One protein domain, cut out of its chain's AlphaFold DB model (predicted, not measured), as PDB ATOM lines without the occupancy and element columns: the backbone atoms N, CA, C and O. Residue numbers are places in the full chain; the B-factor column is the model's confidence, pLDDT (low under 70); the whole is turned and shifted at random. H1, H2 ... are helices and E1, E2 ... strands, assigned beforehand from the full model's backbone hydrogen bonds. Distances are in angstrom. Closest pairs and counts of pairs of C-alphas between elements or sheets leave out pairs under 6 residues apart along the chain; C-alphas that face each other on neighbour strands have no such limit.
ATOM      1  N   VAL A 193     -47.966 -35.012  32.689       64.94
ATOM      2  CA  VAL A 193     -49.141 -34.671  33.497       64.94
ATOM      3  C   VAL A 193     -50.182 -33.882  32.704       64.94
ATOM      4  O   VAL A 193     -51.379 -34.147  32.828       64.94
ATOM      5  N   TYR A 194     -49.739 -32.922  31.889       64.25
ATOM      6  CA  TYR A 194     -50.609 -31.924  31.277       64.25
ATOM      7  C   TYR A 194     -50.499 -31.927  29.754       64.25
ATOM      8  O   TYR A 194     -49.509 -31.489  29.172       64.25
ATOM      9  N   PHE A 195     -51.589 -32.358  29.116       59.09
ATOM     10  CA  PHE A 195     -51.920 -32.088  27.712       59.09
ATOM     11  C   PHE A 195     -50.840 -32.428  26.664       59.09
ATOM     12  O   PHE A 195     -50.876 -31.855  25.578       59.09
ATOM     13  N   GLY A 196     -49.882 -33.319  26.951       51.03
ATOM     14  CA  GLY A 196     -48.891 -33.782  25.968       51.03
ATOM     15  C   GLY A 196     -48.093 -32.656  25.296       51.03
ATOM     16  O   GLY A 196     -47.766 -32.765  24.120       51.03
ATOM     17  N   GLY A 197     -47.846 -31.549  26.006       46.91
ATOM     18  CA  GLY A 197     -47.144 -30.373  25.476       46.91
ATOM     19  C   GLY A 197     -48.006 -29.391  24.664       46.91
ATOM     20  O   GLY A 197     -47.531 -28.308  24.341       46.91
ATOM     21  N   ALA A 198     -49.280 -29.689  24.386       43.91
ATOM     22  CA  ALA A 198     -50.154 -28.823  23.580       43.91
ATOM     23  C   ALA A 198     -50.681 -27.581  24.331       43.91
ATOM     24  O   ALA A 198     -51.208 -26.660  23.715       43.91
ATOM     25  N   ARG A 199     -50.561 -27.532  25.666       61.53
ATOM     26  CA  ARG A 199     -51.049 -26.411  26.496       61.53
ATOM     27  C   ARG A 199     -50.008 -25.925  27.503       61.53
ATOM     28  O   ARG A 199     -50.288 -25.807  28.694       61.53
ATOM     29  N   ARG A 200     -48.808 -25.598  27.010       65.19
ATOM     30  CA  ARG A 200     -47.715 -25.004  27.817       65.19
ATOM     31  C   ARG A 200     -48.073 -23.656  28.446       65.19
ATOM     32  O   ARG A 200     -47.392 -23.182  29.349       65.19
ATOM     33  N   THR A 201     -49.146 -23.036  27.968       64.38
ATOM     34  CA  THR A 201     -49.666 -21.768  28.468       64.38
ATOM     35  C   THR A 201     -50.496 -21.917  29.739       64.38
ATOM     36  O   THR A 201     -50.688 -20.925  30.427       64.38
ATOM     37  N   HIS A 202     -50.960 -23.120  30.094       74.69
ATOM     38  CA  HIS A 202     -51.831 -23.322  31.251       74.69
ATOM     39  C   HIS A 202     -51.104 -23.049  32.578       74.69
ATOM     40  O   HIS A 202     -49.990 -23.535  32.785       74.69
ATOM     41  N   ALA A 203     -51.757 -22.352  33.515       80.12
ATOM     42  CA  ALA A 203     -51.178 -22.001  34.815       80.12
ATOM     43  C   ALA A 203     -50.616 -23.229  35.557       80.12
ATOM     44  O   ALA A 203     -49.455 -23.236  35.941       80.12
ATOM     45  N   ALA A 204     -51.371 -24.329  35.653       82.31
ATOM     46  CA  ALA A 204     -50.866 -25.546  36.302       82.31
ATOM     47  C   ALA A 204     -49.615 -26.137  35.619       82.31
ATOM     48  O   ALA A 204     -48.734 -26.642  36.306       82.31
ATOM     49  N   TYR A 205     -49.500 -26.043  34.285       85.50
ATOM     50  CA  TYR A 205     -48.296 -26.486  33.569       85.50
ATOM     51  C   TYR A 205     -47.101 -25.589  33.908       85.50
ATOM     52  O   TYR A 205     -46.000 -26.087  34.142       85.50
ATOM     53  N   ARG A 206     -47.307 -24.269  33.957       88.38
ATOM     54  CA  ARG A 206     -46.252 -23.302  34.286       88.38
ATOM     55  C   ARG A 206     -45.805 -23.404  35.744       88.38
ATOM     56  O   ARG A 206     -44.605 -23.444  35.986       88.38
ATOM     57  N   ALA A 207     -46.741 -23.530  36.685       91.56
ATOM     58  CA  ALA A 207     -46.448 -23.783  38.097       91.56
ATOM     59  C   ALA A 207     -45.649 -25.074  38.254       91.56
ATOM     60  O   ALA A 207     -44.638 -25.103  38.948       91.56
ATOM     61  N   ASN A 208     -46.060 -26.117  37.533       91.25
ATOM     62  CA  ASN A 208     -45.343 -27.375  37.532       91.25
ATOM     63  C   ASN A 208     -43.907 -27.224  36.993       91.25
ATOM     64  O   ASN A 208     -42.941 -27.638  37.626       91.25
ATOM     65  N   SER A 209     -43.762 -26.539  35.859       91.38
ATOM     66  CA  SER A 209     -42.462 -26.281  35.231       91.38
ATOM     67  C   SER A 209     -41.535 -25.461  36.132       91.38
ATOM     68  O   SER A 209     -40.337 -25.724  36.180       91.38
ATOM     69  N   LEU A 210     -42.087 -24.492  36.867       94.38
ATOM     70  CA  LEU A 210     -41.356 -23.691  37.845       94.38
ATOM     71  C   LEU A 210     -40.851 -24.566  38.999       94.38
ATOM     72  O   LEU A 210     -39.663 -24.548  39.306       94.38
ATOM     73  N   VAL A 211     -41.722 -25.383  39.595       94.56
ATOM     74  CA  VAL A 211     -41.341 -26.288  40.691       94.56
ATOM     75  C   VAL A 211     -40.286 -27.308  40.247       94.56
ATOM     76  O   VAL A 211     -39.328 -27.545  40.983       94.56
ATOM     77  N   ALA A 212     -40.429 -27.867  39.042       92.06
ATOM     78  CA  ALA A 212     -39.461 -28.786  38.447       92.06
ATOM     79  C   ALA A 212     -38.100 -28.116  38.209       92.06
ATOM     80  O   ALA A 212     -37.069 -28.672  38.586       92.06
ATOM     81  N   ARG A 213     -38.082 -26.903  37.631       92.69
ATOM     82  CA  ARG A 213     -36.849 -26.127  37.409       92.69
ATOM     83  C   ARG A 213     -36.093 -25.906  38.713       92.69
ATOM     84  O   ARG A 213     -34.883 -26.078  38.751       92.69
ATOM     85  N   LEU A 214     -36.814 -25.561  39.775       94.69
ATOM     86  CA  LEU A 214     -36.230 -25.273  41.082       94.69
ATOM     87  C   LEU A 214     -35.861 -26.540  41.872       94.69
ATOM     88  O   LEU A 214     -35.171 -26.444  42.880       94.69
ATOM     89  N   SER A 215     -36.299 -27.728  41.435       93.44
ATOM     90  CA  SER A 215     -36.053 -29.007  42.123       93.44
ATOM     91  C   SER A 215     -36.524 -29.020  43.590       93.44
ATOM     92  O   SER A 215     -35.912 -29.651  44.452       93.44
ATOM     93  N   VAL A 216     -37.628 -28.321  43.893       94.19
ATOM     94  CA  VAL A 216     -38.066 -28.063  45.282       94.19
ATOM     95  C   VAL A 216     -39.131 -29.020  45.817       94.19
ATOM     96  O   VAL A 216     -39.312 -29.122  47.032       94.19
ATOM     97  N   ALA A 217     -39.830 -29.744  44.942       93.06
ATOM     98  CA  ALA A 217     -41.055 -30.458  45.298       93.06
ATOM     99  C   ALA A 217     -40.905 -31.449  46.456       93.06
ATOM    100  O   ALA A 217     -41.737 -31.466  47.358       93.06
ATOM    101  N   GLU A 218     -39.836 -32.251  46.463       91.94
ATOM    102  CA  GLU A 218     -39.614 -33.257  47.505       91.94
ATOM    103  C   GLU A 218     -39.544 -32.623  48.900       91.94
ATOM    104  O   GLU A 218     -40.181 -33.106  49.836       91.94
ATOM    105  N   ARG A 219     -38.819 -31.510  49.054       91.75
ATOM    106  CA  ARG A 219     -38.705 -30.826  50.348       91.75
ATOM    107  C   ARG A 219     -39.975 -30.061  50.708       91.75
ATOM    108  O   ARG A 219     -40.378 -30.110  51.867       91.75
ATOM    109  N   LEU A 220     -40.648 -29.442  49.734       92.75
ATOM    110  CA  LEU A 220     -41.947 -28.801  49.965       92.75
ATOM    111  C   LEU A 220     -42.981 -29.806  50.496       92.75
ATOM    112  O   LEU A 220     -43.694 -29.509  51.449       92.75
ATOM    113  N   THR A 221     -43.023 -31.029  49.949       90.00
ATOM    114  CA  THR A 221     -43.939 -32.082  50.438       90.00
ATOM    115  C   THR A 221     -43.627 -32.563  51.856       90.00
ATOM    116  O   THR A 221     -44.488 -33.154  52.499       90.00
ATOM    117  N   ARG A 222     -42.423 -32.277  52.372       90.19
ATOM    118  CA  ARG A 222     -42.027 -32.526  53.769       90.19
ATOM    119  C   ARG A 222     -42.306 -31.337  54.696       90.19
ATOM    120  O   ARG A 222     -41.887 -31.368  55.847       90.19
ATOM    121  N   GLY A 223     -42.983 -30.299  54.204       88.56
ATOM    122  CA  GLY A 223     -43.354 -29.117  54.983       88.56
ATOM    123  C   GLY A 223     -42.310 -27.998  54.994       88.56
ATOM    124  O   GLY A 223     -42.480 -27.033  55.734       88.56
ATOM    125  N   ALA A 224     -41.243 -28.092  54.194       90.25
ATOM    126  CA  ALA A 224     -40.303 -26.984  54.053       90.25
ATOM    127  C   ALA A 224     -40.925 -25.819  53.260       90.25
ATOM    128  O   ALA A 224     -41.784 -26.024  52.399       90.25
ATOM    129  N   SER A 225     -40.431 -24.611  53.517       91.88
ATOM    130  CA  SER A 225     -40.689 -23.416  52.710       91.88
ATOM    131  C   SER A 225     -39.424 -23.069  51.928       91.88
ATOM    132  O   SER A 225     -38.314 -23.157  52.462       91.88
ATOM    133  N   ALA A 226     -39.587 -22.733  50.653       93.50
ATOM    134  CA  ALA A 226     -38.508 -22.334  49.765       93.50
ATOM    135  C   ALA A 226     -38.625 -20.841  49.461       93.50
ATOM    136  O   ALA A 226     -39.654 -20.398  48.959       93.50
ATOM    137  N   THR A 227     -37.549 -20.100  49.692       94.25
ATOM    138  CA  THR A 227     -37.383 -18.718  49.243       94.25
ATOM    139  C   THR A 227     -36.291 -18.694  48.184       94.25
ATOM    140  O   THR A 227     -35.175 -19.142  48.431       94.25
ATOM    141  N   VAL A 228     -36.591 -18.207  46.987       93.38
ATOM    142  CA  VAL A 228     -35.684 -18.222  45.838       93.38
ATOM    143  C   VAL A 228     -35.345 -16.798  45.455       93.38
ATOM    144  O   VAL A 228     -36.223 -16.022  45.077       93.38
ATOM    145  N   VAL A 229     -34.058 -16.478  45.530       90.12
ATOM    146  CA  VAL A 229     -33.553 -15.165  45.130       90.12
ATOM    147  C   VAL A 229     -33.400 -15.136  43.612       90.12
ATOM    148  O   VAL A 229     -32.812 -16.043  43.016       90.12
ATOM    149  N   SER A 230     -33.953 -14.103  42.982       86.06
ATOM    150  CA  SER A 230     -33.805 -13.877  41.544       86.06
ATOM    151  C   SER A 230     -32.365 -13.478  41.199       86.06
ATOM    152  O   SER A 230     -31.742 -12.690  41.910       86.06
ATOM    153  N   THR A 231     -31.842 -13.966  40.071       84.25
ATOM    154  CA  THR A 231     -30.583 -13.454  39.496       84.25
ATOM    155  C   THR A 231     -30.747 -12.088  38.830       84.25
ATOM    156  O   THR A 231     -29.769 -11.364  38.653       84.25
ATOM    157  N   HIS A 232     -31.972 -11.722  38.453       81.56
ATOM    158  CA  HIS A 232     -32.292 -10.418  37.887       81.56
ATOM    159  C   HIS A 232     -32.444  -9.380  38.999       81.56
ATOM    160  O   HIS A 232     -33.166  -9.596  39.976       81.56
ATOM    161  N   THR A 233     -31.789  -8.234  38.826       74.81
ATOM    162  CA  THR A 233     -31.838  -7.113  39.765       74.81
ATOM    163  C   THR A 233     -33.235  -6.492  39.822       74.81
ATOM    164  O   THR A 233     -33.914  -6.351  38.808       74.81
ATOM    165  N   GLY A 234     -33.681  -6.122  41.026       71.94
ATOM    166  CA  GLY A 234     -34.987  -5.483  41.240       71.94
ATOM    167  C   GLY A 234     -36.199  -6.416  41.128       71.94
ATOM    168  O   GLY A 234     -37.327  -5.960  41.298       71.94
ATOM    169  N   VAL A 235     -35.990  -7.711  40.875       79.50
ATOM    170  CA  VAL A 235     -37.056  -8.717  40.900       79.50
ATOM    171  C   VAL A 235     -37.221  -9.240  42.334       79.50
ATOM    172  O   VAL A 235     -36.220  -9.618  42.945       79.50
ATOM    173  N   PRO A 236     -38.450  -9.288  42.877       82.19
ATOM    174  CA  PRO A 236     -38.690  -9.803  44.220       82.19
ATOM    175  C   PRO A 236     -38.290 -11.266  44.409       82.19
ATOM    176  O   PRO A 236     -38.295 -12.055  43.461       82.19
ATOM    177  N   ASP A 237     -38.049 -11.660  45.657       87.25
ATOM    178  CA  ASP A 237     -37.818 -13.064  45.991       87.25
ATOM    179  C   ASP A 237     -39.103 -13.875  45.796       87.25
ATOM    180  O   ASP A 237     -40.208 -13.423  46.095       87.25
ATOM    181  N   LEU A 238     -38.963 -15.099  45.302       91.81
ATOM    182  CA  LEU A 238     -40.064 -16.034  45.108       91.81
ATOM    183  C   LEU A 238     -40.188 -16.946  46.327       91.81
ATOM    184  O   LEU A 238     -39.244 -17.642  46.680       91.81
ATOM    185  N   VAL A 239     -41.367 -17.010  46.928       91.94
ATOM    186  CA  VAL A 239     -41.690 -17.907  48.039       91.94
ATOM    187  C   VAL A 239     -42.602 -19.027  47.542       91.94
ATOM    188  O   VAL A 239     -43.671 -18.773  46.976       91.94
ATOM    189  N   LEU A 240     -42.198 -20.276  47.779       94.94
ATOM    190  CA  LEU A 240     -43.007 -21.470  47.546       94.94
ATOM    191  C   LEU A 240     -43.172 -22.267  48.836       94.94
ATOM    192  O   LEU A 240     -42.199 -22.574  49.522       94.94
ATOM    193  N   ARG A 241     -44.402 -22.681  49.132       94.25
ATOM    194  CA  ARG A 241     -44.699 -23.565  50.268       94.25
ATOM    195  C   ARG A 241     -45.907 -24.437  49.979       94.25
ATOM    196  O   ARG A 241     -46.788 -24.028  49.229       94.25
ATOM    197  N   ILE A 242     -45.965 -25.615  50.594       93.00
ATOM    198  CA  ILE A 242     -47.188 -26.422  50.626       93.00
ATOM    199  C   ILE A 242     -47.868 -26.193  51.973       93.00
ATOM    200  O   ILE A 242     -47.254 -26.374  53.021       93.00
ATOM    201  N   GLN A 243     -49.131 -25.781  51.941       90.38
ATOM    202  CA  GLN A 243     -49.964 -25.584  53.124       90.38
ATOM    203  C   GLN A 243     -51.166 -26.526  53.103       90.38
ATOM    204  O   GLN A 243     -51.548 -27.023  52.048       90.38
ATOM    205  N   GLN A 244     -51.772 -26.758  54.262       85.75
ATOM    206  CA  GLN A 244     -53.060 -27.443  54.350       85.75
ATOM    207  C   GLN A 244     -54.167 -26.391  54.418       85.75
ATOM    208  O   GLN A 244     -54.171 -25.563  55.329       85.75
ATOM    209  N   ALA A 245     -55.093 -26.413  53.464       75.38
ATOM    210  CA  ALA A 245     -56.260 -25.537  53.425       75.38
ATOM    211  C   ALA A 245     -57.508 -26.388  53.177       75.38
ATOM    212  O   ALA A 245     -57.551 -27.163  52.228       75.38
ATOM    213  N   ASN A 246     -58.519 -26.280  54.046       73.25
ATOM    214  CA  ASN A 246     -59.779 -27.033  53.935       73.25
ATOM    215  C   ASN A 246     -59.593 -28.557  53.752       73.25
ATOM    216  O   ASN A 246     -60.339 -29.205  53.022       73.25
ATOM    217  N   GLY A 247     -58.572 -29.135  54.397       76.56
ATOM    218  CA  GLY A 247     -58.256 -30.566  54.297       76.56
ATOM    219  C   GLY A 247     -57.584 -30.996  52.988       76.56
ATOM    220  O   GLY A 247     -57.441 -32.194  52.757       76.56
ATOM    221  N   GLN A 248     -57.172 -30.051  52.138       80.38
ATOM    222  CA  GLN A 248     -56.406 -30.305  50.919       80.38
ATOM    223  C   GLN A 248     -55.012 -29.679  51.008       80.38
ATOM    224  O   GLN A 248     -54.828 -28.584  51.546       80.38
ATOM    225  N   ALA A 249     -54.025 -30.379  50.445       87.38
ATOM    226  CA  ALA A 249     -52.678 -29.851  50.290       87.38
ATOM    227  C   ALA A 249     -52.654 -28.847  49.134       87.38
ATOM    228  O   ALA A 249     -53.084 -29.154  48.024       87.38
ATOM    229  N   GLU A 250     -52.110 -27.665  49.380       90.75
ATOM    230  CA  GLU A 250     -52.077 -26.570  48.425       90.75
ATOM    231  C   GLU A 250     -50.660 -26.020  48.274       90.75
ATOM    232  O   GLU A 250     -50.052 -25.573  49.245       90.75
ATOM    233  N   LEU A 251     -50.146 -26.018  47.044       93.88
ATOM    234  CA  LEU A 251     -48.934 -25.301  46.672       93.88
ATOM    235  C   LEU A 251     -49.253 -23.812  46.530       93.88
ATOM    236  O   LEU A 251     -50.012 -23.412  45.650       93.88
ATOM    237  N   VAL A 252     -48.610 -22.992  47.348       93.19
ATOM    238  CA  VAL A 252     -48.656 -21.535  47.257       93.19
ATOM    239  C   VAL A 252     -47.406 -21.041  46.552       93.19
ATOM    240  O   VAL A 252     -46.295 -21.415  46.928       93.19
ATOM    241  N   VAL A 253     -47.601 -20.181  45.558       94.19
ATOM    242  CA  VAL A 253     -46.549 -19.483  44.817       94.19
ATOM    243  C   VAL A 253     -46.774 -17.986  44.992       94.19
ATOM    244  O   VAL A 253     -47.834 -17.485  44.620       94.19
ATOM    245  N   ALA A 254     -45.810 -17.272  45.565       90.38
ATOM    246  CA  ALA A 254     -45.926 -15.843  45.853       90.38
ATOM    247  C   ALA A 254     -44.582 -15.131  45.678       90.38
ATOM    248  O   ALA A 254     -43.537 -15.752  45.817       90.38
ATOM    249  N   GLN A 255     -44.595 -13.829  45.414       85.69
ATOM    250  CA  GLN A 255     -43.400 -12.985  45.503       85.69
ATOM    251  C   GLN A 255     -43.386 -12.216  46.828       85.69
ATOM    252  O   GLN A 255     -44.447 -11.842  47.335       85.69
ATOM    253  N   THR A 256     -42.205 -11.958  47.392       74.94
ATOM    254  CA  THR A 256     -42.068 -11.022  48.513       74.94
ATOM    255  C   THR A 256     -42.510  -9.629  48.058       74.94
ATOM    256  O   THR A 256     -42.266  -9.215  46.926       74.94
ATOM    257  N   SER A 257     -43.250  -8.902  48.895       59.88
ATOM    258  CA  SER A 257     -43.737  -7.577  48.507       59.88
ATOM    259  C   SER A 257     -42.575  -6.590  48.402       59.88
ATOM    260  O   SER A 257     -41.961  -6.252  49.410       59.88
ATOM    261  N   VAL A 258     -42.325  -6.079  47.197       47.00
ATOM    262  CA  VAL A 258     -41.414  -4.953  46.940       47.00
ATOM    263  C   VAL A 258     -42.217  -3.867  46.225       47.00
ATOM    264  O   VAL A 258     -42.158  -3.725  45.011       47.00
ATOM    265  N   GLY A 259     -43.052  -3.143  46.976       44.25
ATOM    266  CA  GLY A 259     -43.933  -2.117  46.406       44.25
ATOM    267  C   GLY A 259     -45.053  -2.673  45.509       44.25
ATOM    268  O   GLY A 259     -45.099  -3.855  45.181       44.25
ATOM    269  N   ALA A 260     -46.017  -1.817  45.168       37.38
ATOM    270  CA  ALA A 260     -47.295  -2.193  44.556       37.38
ATOM    271  C   ALA A 260     -47.343  -1.940  43.035       37.38
ATOM    272  O   ALA A 260     -48.285  -1.324  42.548       37.38
ATOM    273  N   VAL A 261     -46.328  -2.373  42.276       40.34
ATOM    274  CA  VAL A 261     -46.281  -2.138  40.817       40.34
ATOM    275  C   VAL A 261     -46.323  -3.456  40.031       40.34
ATOM    276  O   VAL A 261     -45.493  -4.341  40.227       40.34
ATOM    277  N   GLY A 262     -47.278  -3.586  39.104       50.97
ATOM    278  CA  GLY A 262     -47.381  -4.716  38.169       50.97
ATOM    279  C   GLY A 262     -47.857  -6.030  38.807       50.97
ATOM    280  O   GLY A 262     -48.829  -6.056  39.558       50.97
ATOM    281  N   LEU A 263     -47.176  -7.142  38.500       52.16
ATOM    282  CA  LEU A 263     -47.425  -8.458  39.121       52.16
ATOM    283  C   LEU A 263     -46.908  -8.544  40.572       52.16
ATOM    284  O   LEU A 263     -47.029  -9.594  41.207       52.16
ATOM    285  N   ALA A 264     -46.333  -7.464  41.108       55.69
ATOM    286  CA  ALA A 264     -45.916  -7.410  42.500       55.69
ATOM    287  C   ALA A 264     -47.123  -7.614  43.432       55.69
ATOM    288  O   ALA A 264     -48.194  -7.035  43.250       55.69
ATOM    289  N   GLY A 265     -46.956  -8.481  44.434       63.97
ATOM    290  CA  GLY A 265     -48.040  -8.856  45.345       63.97
ATOM    291  C   GLY A 265     -49.074  -9.814  44.743       63.97
ATOM    292  O   GLY A 265     -50.106 -10.048  45.380       63.97
ATOM    293  N   VAL A 266     -48.814 -10.376  43.553       74.44
ATOM    294  CA  VAL A 266     -49.588 -11.506  43.036       74.44
ATOM    295  C   VAL A 266     -49.138 -12.800  43.713       74.44
ATOM    296  O   VAL A 266     -47.948 -13.063  43.899       74.44
ATOM    297  N   ALA A 267     -50.112 -13.621  44.083       86.44
ATOM    298  CA  ALA A 267     -49.896 -14.982  44.543       86.44
ATOM    299  C   ALA A 267     -50.906 -15.920  43.880       86.44
ATOM    300  O   ALA A 267     -52.014 -15.515  43.529       86.44
ATOM    301  N   ALA A 268     -50.536 -17.182  43.724       86.81
ATOM    302  CA  ALA A 268     -51.413 -18.213  43.195       86.81
ATOM    303  C   ALA A 268     -51.334 -19.472  44.061       86.81
ATOM    304  O   ALA A 268     -50.247 -19.897  44.461       86.81
ATOM    305  N   GLY A 269     -52.496 -20.057  44.335       87.56
ATOM    306  CA  GLY A 269     -52.640 -21.317  45.050       87.56
ATOM    307  C   GLY A 269     -53.083 -22.435  44.124       87.56
ATOM    308  O   GLY A 269     -53.975 -22.255  43.288       87.56
ATOM    309  N   PHE A 270     -52.448 -23.591  44.273       89.19
ATOM    310  CA  PHE A 270     -52.730 -24.789  43.503       89.19
ATOM    311  C   PHE A 270     -53.008 -25.968  44.423       89.19
ATOM    312  O   PHE A 270     -52.107 -26.446  45.110       89.19
ATOM    313  N   GLU A 271     -54.223 -26.494  44.381       87.00
ATOM    314  CA  GLU A 271     -54.563 -27.752  45.035       87.00
ATOM    315  C   GLU A 271     -53.774 -28.909  44.418       87.00
ATOM    316  O   GLU A 271     -53.701 -29.063  43.193       87.00
ATOM    317  N   ILE A 272     -53.193 -29.739  45.283       85.06
ATOM    318  CA  ILE A 272     -52.462 -30.944  44.910       85.06
ATOM    319  C   ILE A 272     -53.411 -32.130  45.034       85.06
ATOM    320  O   ILE A 272     -53.653 -32.640  46.127       85.06
ATOM    321  N   THR A 273     -53.920 -32.620  43.906       78.62
ATOM    322  CA  THR A 273     -54.802 -33.789  43.878       78.62
ATOM    323  C   THR A 273     -54.305 -34.808  42.860       78.62
ATOM    324  O   THR A 273     -53.934 -34.481  41.734       78.62
ATOM    325  N   ARG A 274     -54.241 -36.083  43.273       71.25
ATOM    326  CA  ARG A 274     -53.816 -37.215  42.420       71.25
ATOM    327  C   ARG A 274     -52.485 -36.971  41.678       71.25
ATOM    328  O   ARG A 274     -52.346 -37.317  40.506       71.25
ATOM    329  N   GLY A 275     -51.522 -36.334  42.351       70.06
ATOM    330  CA  GLY A 275     -50.206 -36.024  41.782       70.06
ATOM    331  C   GLY A 275     -50.199 -34.870  40.771       70.06
ATOM    332  O   GLY A 275     -49.248 -34.749  40.001       70.06
ATOM    333  N   ARG A 276     -51.246 -34.037  40.740       76.62
ATOM    334  CA  ARG A 276     -51.397 -32.892  39.830       76.62
ATOM    335  C   ARG A 276     -51.725 -31.619  40.603       76.62
ATOM    336  O   ARG A 276     -52.180 -31.679  41.735       76.62
ATOM    337  N   LEU A 277     -51.498 -30.488  39.952       84.38
ATOM    338  CA  LEU A 277     -51.817 -29.135  40.381       84.38
ATOM    339  C   LEU A 277     -53.098 -28.681  39.690       84.38
ATOM    340  O   LEU A 277     -53.225 -28.759  38.465       84.38
ATOM    341  N   HIS A 278     -54.008 -28.143  40.482       81.25
ATOM    342  CA  HIS A 278     -55.243 -27.524  40.033       81.25
ATOM    343  C   HIS A 278     -55.272 -26.107  40.582       81.25
ATOM    344  O   HIS A 278     -55.128 -25.927  41.783       81.25
ATOM    345  N   LEU A 279     -55.399 -25.097  39.717       84.06
ATOM    346  CA  LEU A 279     -55.499 -23.718  40.194       84.06
ATOM    347  C   LEU A 279     -56.733 -23.605  41.091       84.06
ATOM    348  O   LEU A 279     -57.834 -23.914  40.639       84.06
ATOM    349  N   ALA A 280     -56.533 -23.159  42.323       77.31
ATOM    350  CA  ALA A 280     -57.596 -22.977  43.301       77.31
ATOM    351  C   ALA A 280     -57.931 -21.496  43.474       77.31
ATOM    352  O   ALA A 280     -59.098 -21.119  43.562       77.31
ATOM    353  N   TRP A 281     -56.912 -20.635  43.474       80.94
ATOM    354  CA  TRP A 281     -57.095 -19.193  43.581       80.94
ATOM    355  C   TRP A 281     -55.895 -18.414  43.063       80.94
ATOM    356  O   TRP A 281     -54.773 -18.909  42.959       80.94
ATOM    357  N   THR A 282     -56.155 -17.142  42.820       78.06
ATOM    358  CA  THR A 282     -55.188 -16.076  42.611       78.06
ATOM    359  C   THR A 282     -55.470 -14.946  43.580       78.06
ATOM    360  O   THR A 282     -56.602 -14.727  44.000       78.06
ATOM    361  N   SER A 283     -54.428 -14.234  43.968       76.62
ATOM    362  CA  SER A 283     -54.521 -13.059  44.815       76.62
ATOM    363  C   SER A 283     -53.723 -11.940  44.180       76.62
ATOM    364  O   SER A 283     -52.622 -12.199  43.712       76.62
ATOM    365  N   GLN A 284     -54.245 -10.719  44.210       72.88
ATOM    366  CA  GLN A 284     -53.522  -9.493  43.872       72.88
ATOM    367  C   GLN A 284     -53.915  -8.423  44.888       72.88
ATOM    368  O   GLN A 284     -55.094  -8.287  45.202       72.88
ATOM    369  N   ALA A 285     -52.937  -7.701  45.444       63.81
ATOM    370  CA  ALA A 285     -53.185  -6.633  46.422       63.81
ATOM    371  C   ALA A 285     -54.140  -7.048  47.570       63.81
ATOM    372  O   ALA A 285     -55.026  -6.297  47.964       63.81
ATOM    373  N   GLN A 286     -53.957  -8.266  48.101       59.38
ATOM    374  CA  GLN A 286     -54.753  -8.872  49.186       59.38
ATOM    375  C   GLN A 286     -56.202  -9.267  48.838       59.38
ATOM    376  O   GLN A 286     -56.888  -9.839  49.685       59.38
ATOM    377  N   GLN A 287     -56.669  -9.056  47.604       60.53
ATOM    378  CA  GLN A 287     -57.944  -9.605  47.144       60.53
ATOM    379  C   GLN A 287     -57.739 -10.993  46.537       60.53
ATOM    380  O   GLN A 287     -57.026 -11.144  45.546       60.53
ATOM    381  N   ARG A 288     -58.379 -12.007  47.128       70.25
ATOM    382  CA  ARG A 288     -58.366 -13.394  46.642       70.25
ATOM    383  C   ARG A 288     -59.566 -13.641  45.727       70.25
ATOM    384  O   ARG A 288     -60.696 -13.334  46.090       70.25
ATOM    385  N   GLY A 289     -59.321 -14.247  44.573       70.06
ATOM    386  CA  GLY A 289     -60.330 -14.643  43.595       70.06
ATOM    387  C   GLY A 289     -59.870 -15.843  42.771       70.06
ATOM    388  O   GLY A 289     -58.847 -16.455  43.069       70.06
ATOM    389  N   PHE A 290     -60.622 -16.196  41.733       76.00
ATOM    390  CA  PHE A 290     -60.216 -17.209  40.759       76.00
ATOM    391  C   PHE A 290     -59.991 -16.539  39.406       76.00
ATOM    392  O   PHE A 290     -60.947 -16.230  38.697       76.00
ATOM    393  N   ASP A 291     -58.724 -16.312  39.058       72.81
ATOM    394  CA  ASP A 291     -58.328 -15.743  37.774       72.81
ATOM    395  C   ASP A 291     -57.229 -16.603  37.110       72.81
ATOM    396  O   ASP A 291     -56.035 -16.465  37.397       72.81
ATOM    397  N   PRO A 292     -57.600 -17.522  36.198       71.56
ATOM    398  CA  PRO A 292     -56.640 -18.383  35.515       71.56
ATOM    399  C   PRO A 292     -55.723 -17.623  34.559       71.56
ATOM    400  O   PRO A 292     -54.626 -18.105  34.254       71.56
ATOM    401  N   LEU A 293     -56.151 -16.449  34.095       71.19
ATOM    402  CA  LEU A 293     -55.337 -15.613  33.240       71.19
ATOM    403  C   LEU A 293     -54.223 -14.956  34.054       71.19
ATOM    404  O   LEU A 293     -53.046 -15.124  33.724       71.19
ATOM    405  N   LEU A 294     -54.584 -14.280  35.143       75.50
ATOM    406  CA  LEU A 294     -53.618 -13.667  36.048       75.50
ATOM    407  C   LEU A 294     -52.605 -14.702  36.547       75.50
ATOM    408  O   LEU A 294     -51.403 -14.450  36.496       75.50
ATOM    409  N   ALA A 295     -53.065 -15.903  36.925       78.62
ATOM    410  CA  ALA A 295     -52.185 -17.006  37.314       78.62
ATOM    411  C   ALA A 295     -51.184 -17.367  36.209       78.62
ATOM    412  O   ALA A 295     -50.002 -17.577  36.473       78.62
ATOM    413  N   SER A 296     -51.649 -17.464  34.961       80.06
ATOM    414  CA  SER A 296     -50.798 -17.810  33.824       80.06
ATOM    415  C   SER A 296     -49.758 -16.726  33.536       80.06
ATOM    416  O   SER A 296     -48.593 -17.058  33.315       80.06
ATOM    417  N   LEU A 297     -50.156 -15.449  33.543       80.25
ATOM    418  CA  LEU A 297     -49.247 -14.318  33.328       80.25
ATOM    419  C   LEU A 297     -48.213 -14.221  34.449       80.25
ATOM    420  O   LEU A 297     -47.020 -14.146  34.164       80.25
ATOM    421  N   PHE A 298     -48.662 -14.333  35.700       86.00
ATOM    422  CA  PHE A 298     -47.804 -14.390  36.878       86.00
ATOM    423  C   PHE A 298     -46.772 -15.511  36.774       86.00
ATOM    424  O   PHE A 298     -45.574 -15.272  36.817       86.00
ATOM    425  N   LEU A 299     -47.201 -16.747  36.531       89.50
ATOM    426  CA  LEU A 299     -46.266 -17.865  36.415       89.50
ATOM    427  C   LEU A 299     -45.358 -17.757  35.188       89.50
ATOM    428  O   LEU A 299     -44.234 -18.256  35.208       89.50
ATOM    429  N   SER A 300     -45.828 -17.130  34.108       85.75
ATOM    430  CA  SER A 300     -44.984 -16.835  32.953       85.75
ATOM    431  C   SER A 300     -43.885 -15.842  33.312       85.75
ATOM    432  O   SER A 300     -42.740 -16.078  32.933       85.75
ATOM    433  N   SER A 301     -44.208 -14.778  34.057       83.75
ATOM    434  CA  SER A 301     -43.210 -13.801  34.496       83.75
ATOM    435  C   SER A 301     -42.185 -14.444  35.427       83.75
ATOM    436  O   SER A 301     -40.989 -14.225  35.241       83.75
ATOM    437  N   LEU A 302     -42.621 -15.323  36.339       88.56
ATOM    438  CA  LEU A 302     -41.720 -16.077  37.209       88.56
ATOM    439  C   LEU A 302     -40.769 -16.974  36.408       88.56
ATOM    440  O   LEU A 302     -39.574 -17.002  36.676       88.56
ATOM    441  N   LEU A 303     -41.248 -17.667  35.373       87.75
ATOM    442  CA  LEU A 303     -40.374 -18.489  34.525       87.75
ATOM    443  C   LEU A 303     -39.313 -17.661  33.774       87.75
ATOM    444  O   LEU A 303     -38.226 -18.175  33.509       87.75
ATOM    445  N   SER A 304     -39.592 -16.393  33.465       83.25
ATOM    446  CA  SER A 304     -38.612 -15.442  32.917       83.25
ATOM    447  C   SER A 304     -37.830 -14.654  33.978       83.25
ATOM    448  O   SER A 304     -36.917 -13.912  33.632       83.25
ATOM    449  N   GLY A 305     -38.170 -14.794  35.260       80.19
ATOM    450  CA  GLY A 305     -37.710 -13.934  36.353       80.19
ATOM    451  C   GLY A 305     -36.362 -14.312  36.963       80.19
ATOM    452  O   GLY A 305     -36.096 -13.907  38.082       80.19
ATOM    453  N   GLY A 306     -35.535 -15.114  36.286       83.25
ATOM    454  CA  GLY A 306     -34.187 -15.444  36.774       83.25
ATOM    455  C   GLY A 306     -34.135 -16.328  38.032       83.25
ATOM    456  O   GLY A 306     -33.120 -16.345  38.723       83.25
ATOM    457  N   TYR A 307     -35.205 -17.059  38.359       89.50
ATOM    458  CA  TYR A 307     -35.194 -18.012  39.473       89.50
ATOM    459  C   TYR A 307     -34.562 -19.341  39.052       89.50
ATOM    460  O   TYR A 307     -35.046 -19.997  38.126       89.50
ATOM    461  N   GLU A 308     -33.518 -19.755  39.767       91.44
ATOM    462  CA  GLU A 308     -32.757 -20.980  39.502       91.44
ATOM    463  C   GLU A 308     -32.621 -21.838  40.763       91.44
ATOM    464  O   GLU A 308     -32.677 -21.328  41.884       91.44
ATOM    465  N   ALA A 309     -32.415 -23.145  40.575       92.44
ATOM    466  CA  ALA A 309     -32.289 -24.112  41.670       92.44
ATOM    467  C   ALA A 309     -31.145 -23.773  42.648       92.44
ATOM    468  O   ALA A 309     -31.298 -23.956  43.855       92.44
ATOM    469  N   ASP A 310     -30.037 -23.221  42.147       92.94
ATOM    470  CA  ASP A 310     -28.859 -22.876  42.956       92.94
ATOM    471  C   ASP A 310     -29.116 -21.713  43.931       92.94
ATOM    472  O   ASP A 310     -28.417 -21.571  44.933       92.94
ATOM    473  N   ASN A 311     -30.159 -20.912  43.684       92.94
ATOM    474  CA  ASN A 311     -30.534 -19.766  44.518       92.94
ATOM    475  C   ASN A 311     -31.668 -20.080  45.502       92.94
ATOM    476  O   ASN A 311     -32.196 -19.173  46.154       92.94
ATOM    477  N   VAL A 312     -32.070 -21.349  45.607       94.62
ATOM    478  CA  VAL A 312     -33.108 -21.778  46.544       94.62
ATOM    479  C   VAL A 312     -32.549 -21.788  47.964       94.62
ATOM    480  O   VAL A 312     -31.664 -22.571  48.315       94.62
ATOM    481  N   ARG A 313     -33.136 -20.957  48.819       94.31
ATOM    482  CA  ARG A 313     -32.925 -20.935  50.264       94.31
ATOM    483  C   ARG A 313     -34.090 -21.633  50.944       94.31
ATOM    484  O   ARG A 313     -35.244 -21.471  50.560       94.31
ATOM    485  N   TRP A 314     -33.777 -22.424  51.955       91.25
ATOM    486  CA  TRP A 314     -34.772 -23.171  52.709       91.25
ATOM    487  C   TRP A 314     -34.946 -22.519  54.066       91.25
ATOM    488  O   TRP A 314     -33.967 -22.386  54.805       91.25
ATOM    489  N   ASP A 315     -36.178 -22.168  54.412       81.44
ATOM    490  CA  ASP A 315     -36.481 -21.854  55.801       81.44
ATOM    491  C   ASP A 315     -36.350 -23.156  56.604       81.44
ATOM    492  O   ASP A 315     -36.763 -24.228  56.143       81.44
ATOM    493  N   ARG A 316     -35.698 -23.092  57.775       55.06
ATOM    494  CA  ARG A 316     -35.491 -24.264  58.646       55.06
ATOM    495  C   ARG A 316     -36.819 -25.010  58.858       55.06
ATOM    496  O   ARG A 316     -37.864 -24.362  58.933       55.06
TER     497      ARG A 316
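AT A GLANCE: This is residues 193 to 316 of the 328 residues of an uncharacterized protein of Xanthomonas campestris pv. vesicatoria (strain 85-10) (UniProt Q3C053). What would one see first? One strongly twisted, curled sheet of seven antiparallel strands makes a wall; H1 and H3 lie side by side over one face with the short H2 on that same face, and no named helix is on the other. What is it built of? The printed part has 124 residues, with three named helices and seven named strands in the order H1 H2 E1 E2 E3 E4 E5 E6 H3 E7; the sheet runs E6 E5 E4 E3 E2 E1 E7, and the class is mixed, helices and strands. How large is it? It is compact and rounded, with a radius of gyration of the C-alphas of 13.5 A and spans of 37 by 31 by 31 A.

HOW THE PARTS SIT: How do the strands follow each other? E1, residues 225 to 228, E2, 238 to 245, E3, 248 to 255, E4, 267 to 273, E5, 276 to 284, and E6, 287 to 289, form a meander, each strand the antiparallel neighbour of the one before. E7, residues 312 to 315, is antiparallel to E1. Which backbone atoms show this? Within hydrogen-bond range are N 313 and O 227 at 2.8 A for E1 and E7, N 243 and O 250 at 2.9 A for E2 and E3, and N 278 and O 271 at 2.9 A for E4 and E5. Where are the helices? H1, residues 203 to 214, and H3, residues 292 to 304, are on the same face, making two layers with the sheet, at heights of 7.1 A and 9.5 A over it; they touch at a shallow tilt of 24 degrees, the same way, with the closest C-alphas, those of Ala 203 and Ser 296, 4.3 A apart. H2, residues 217 to 221, lies over E2 on that face, the C-alphas of Leu 220 and Ile 242 being their closest at 5.8 A. In H1, H2 and H3 every O i to N i+4 pair is within hydrogen-bond range.

IN THESE COORDINATES: Where do the first and last elements lie? H1 begins at C-alpha 203, (-51.178, -22.001, 34.815), and E7 ends at C-alpha 315, (-36.481, -21.854, 55.801). How long are the longer elements? H1 measures 16.5 A, H3 18.5 A, E2 20.5 A, E3 22.3 A, E4 19.4 A and E5 23.8 A. Which strands bend? E2 bends by 54 degrees at residue 242 and E5 by 50 degrees at residue 280.

THE WHOLE: Is it whole, and which link is long? The printed part has no cut, and the link from E3 to E4, 11 residues, is long. Where is confidence low? The mean pLDDT of the printed part is 80.0, and residues 193 to 201, 257 to 265, 285 to 287 and 316 are under 70.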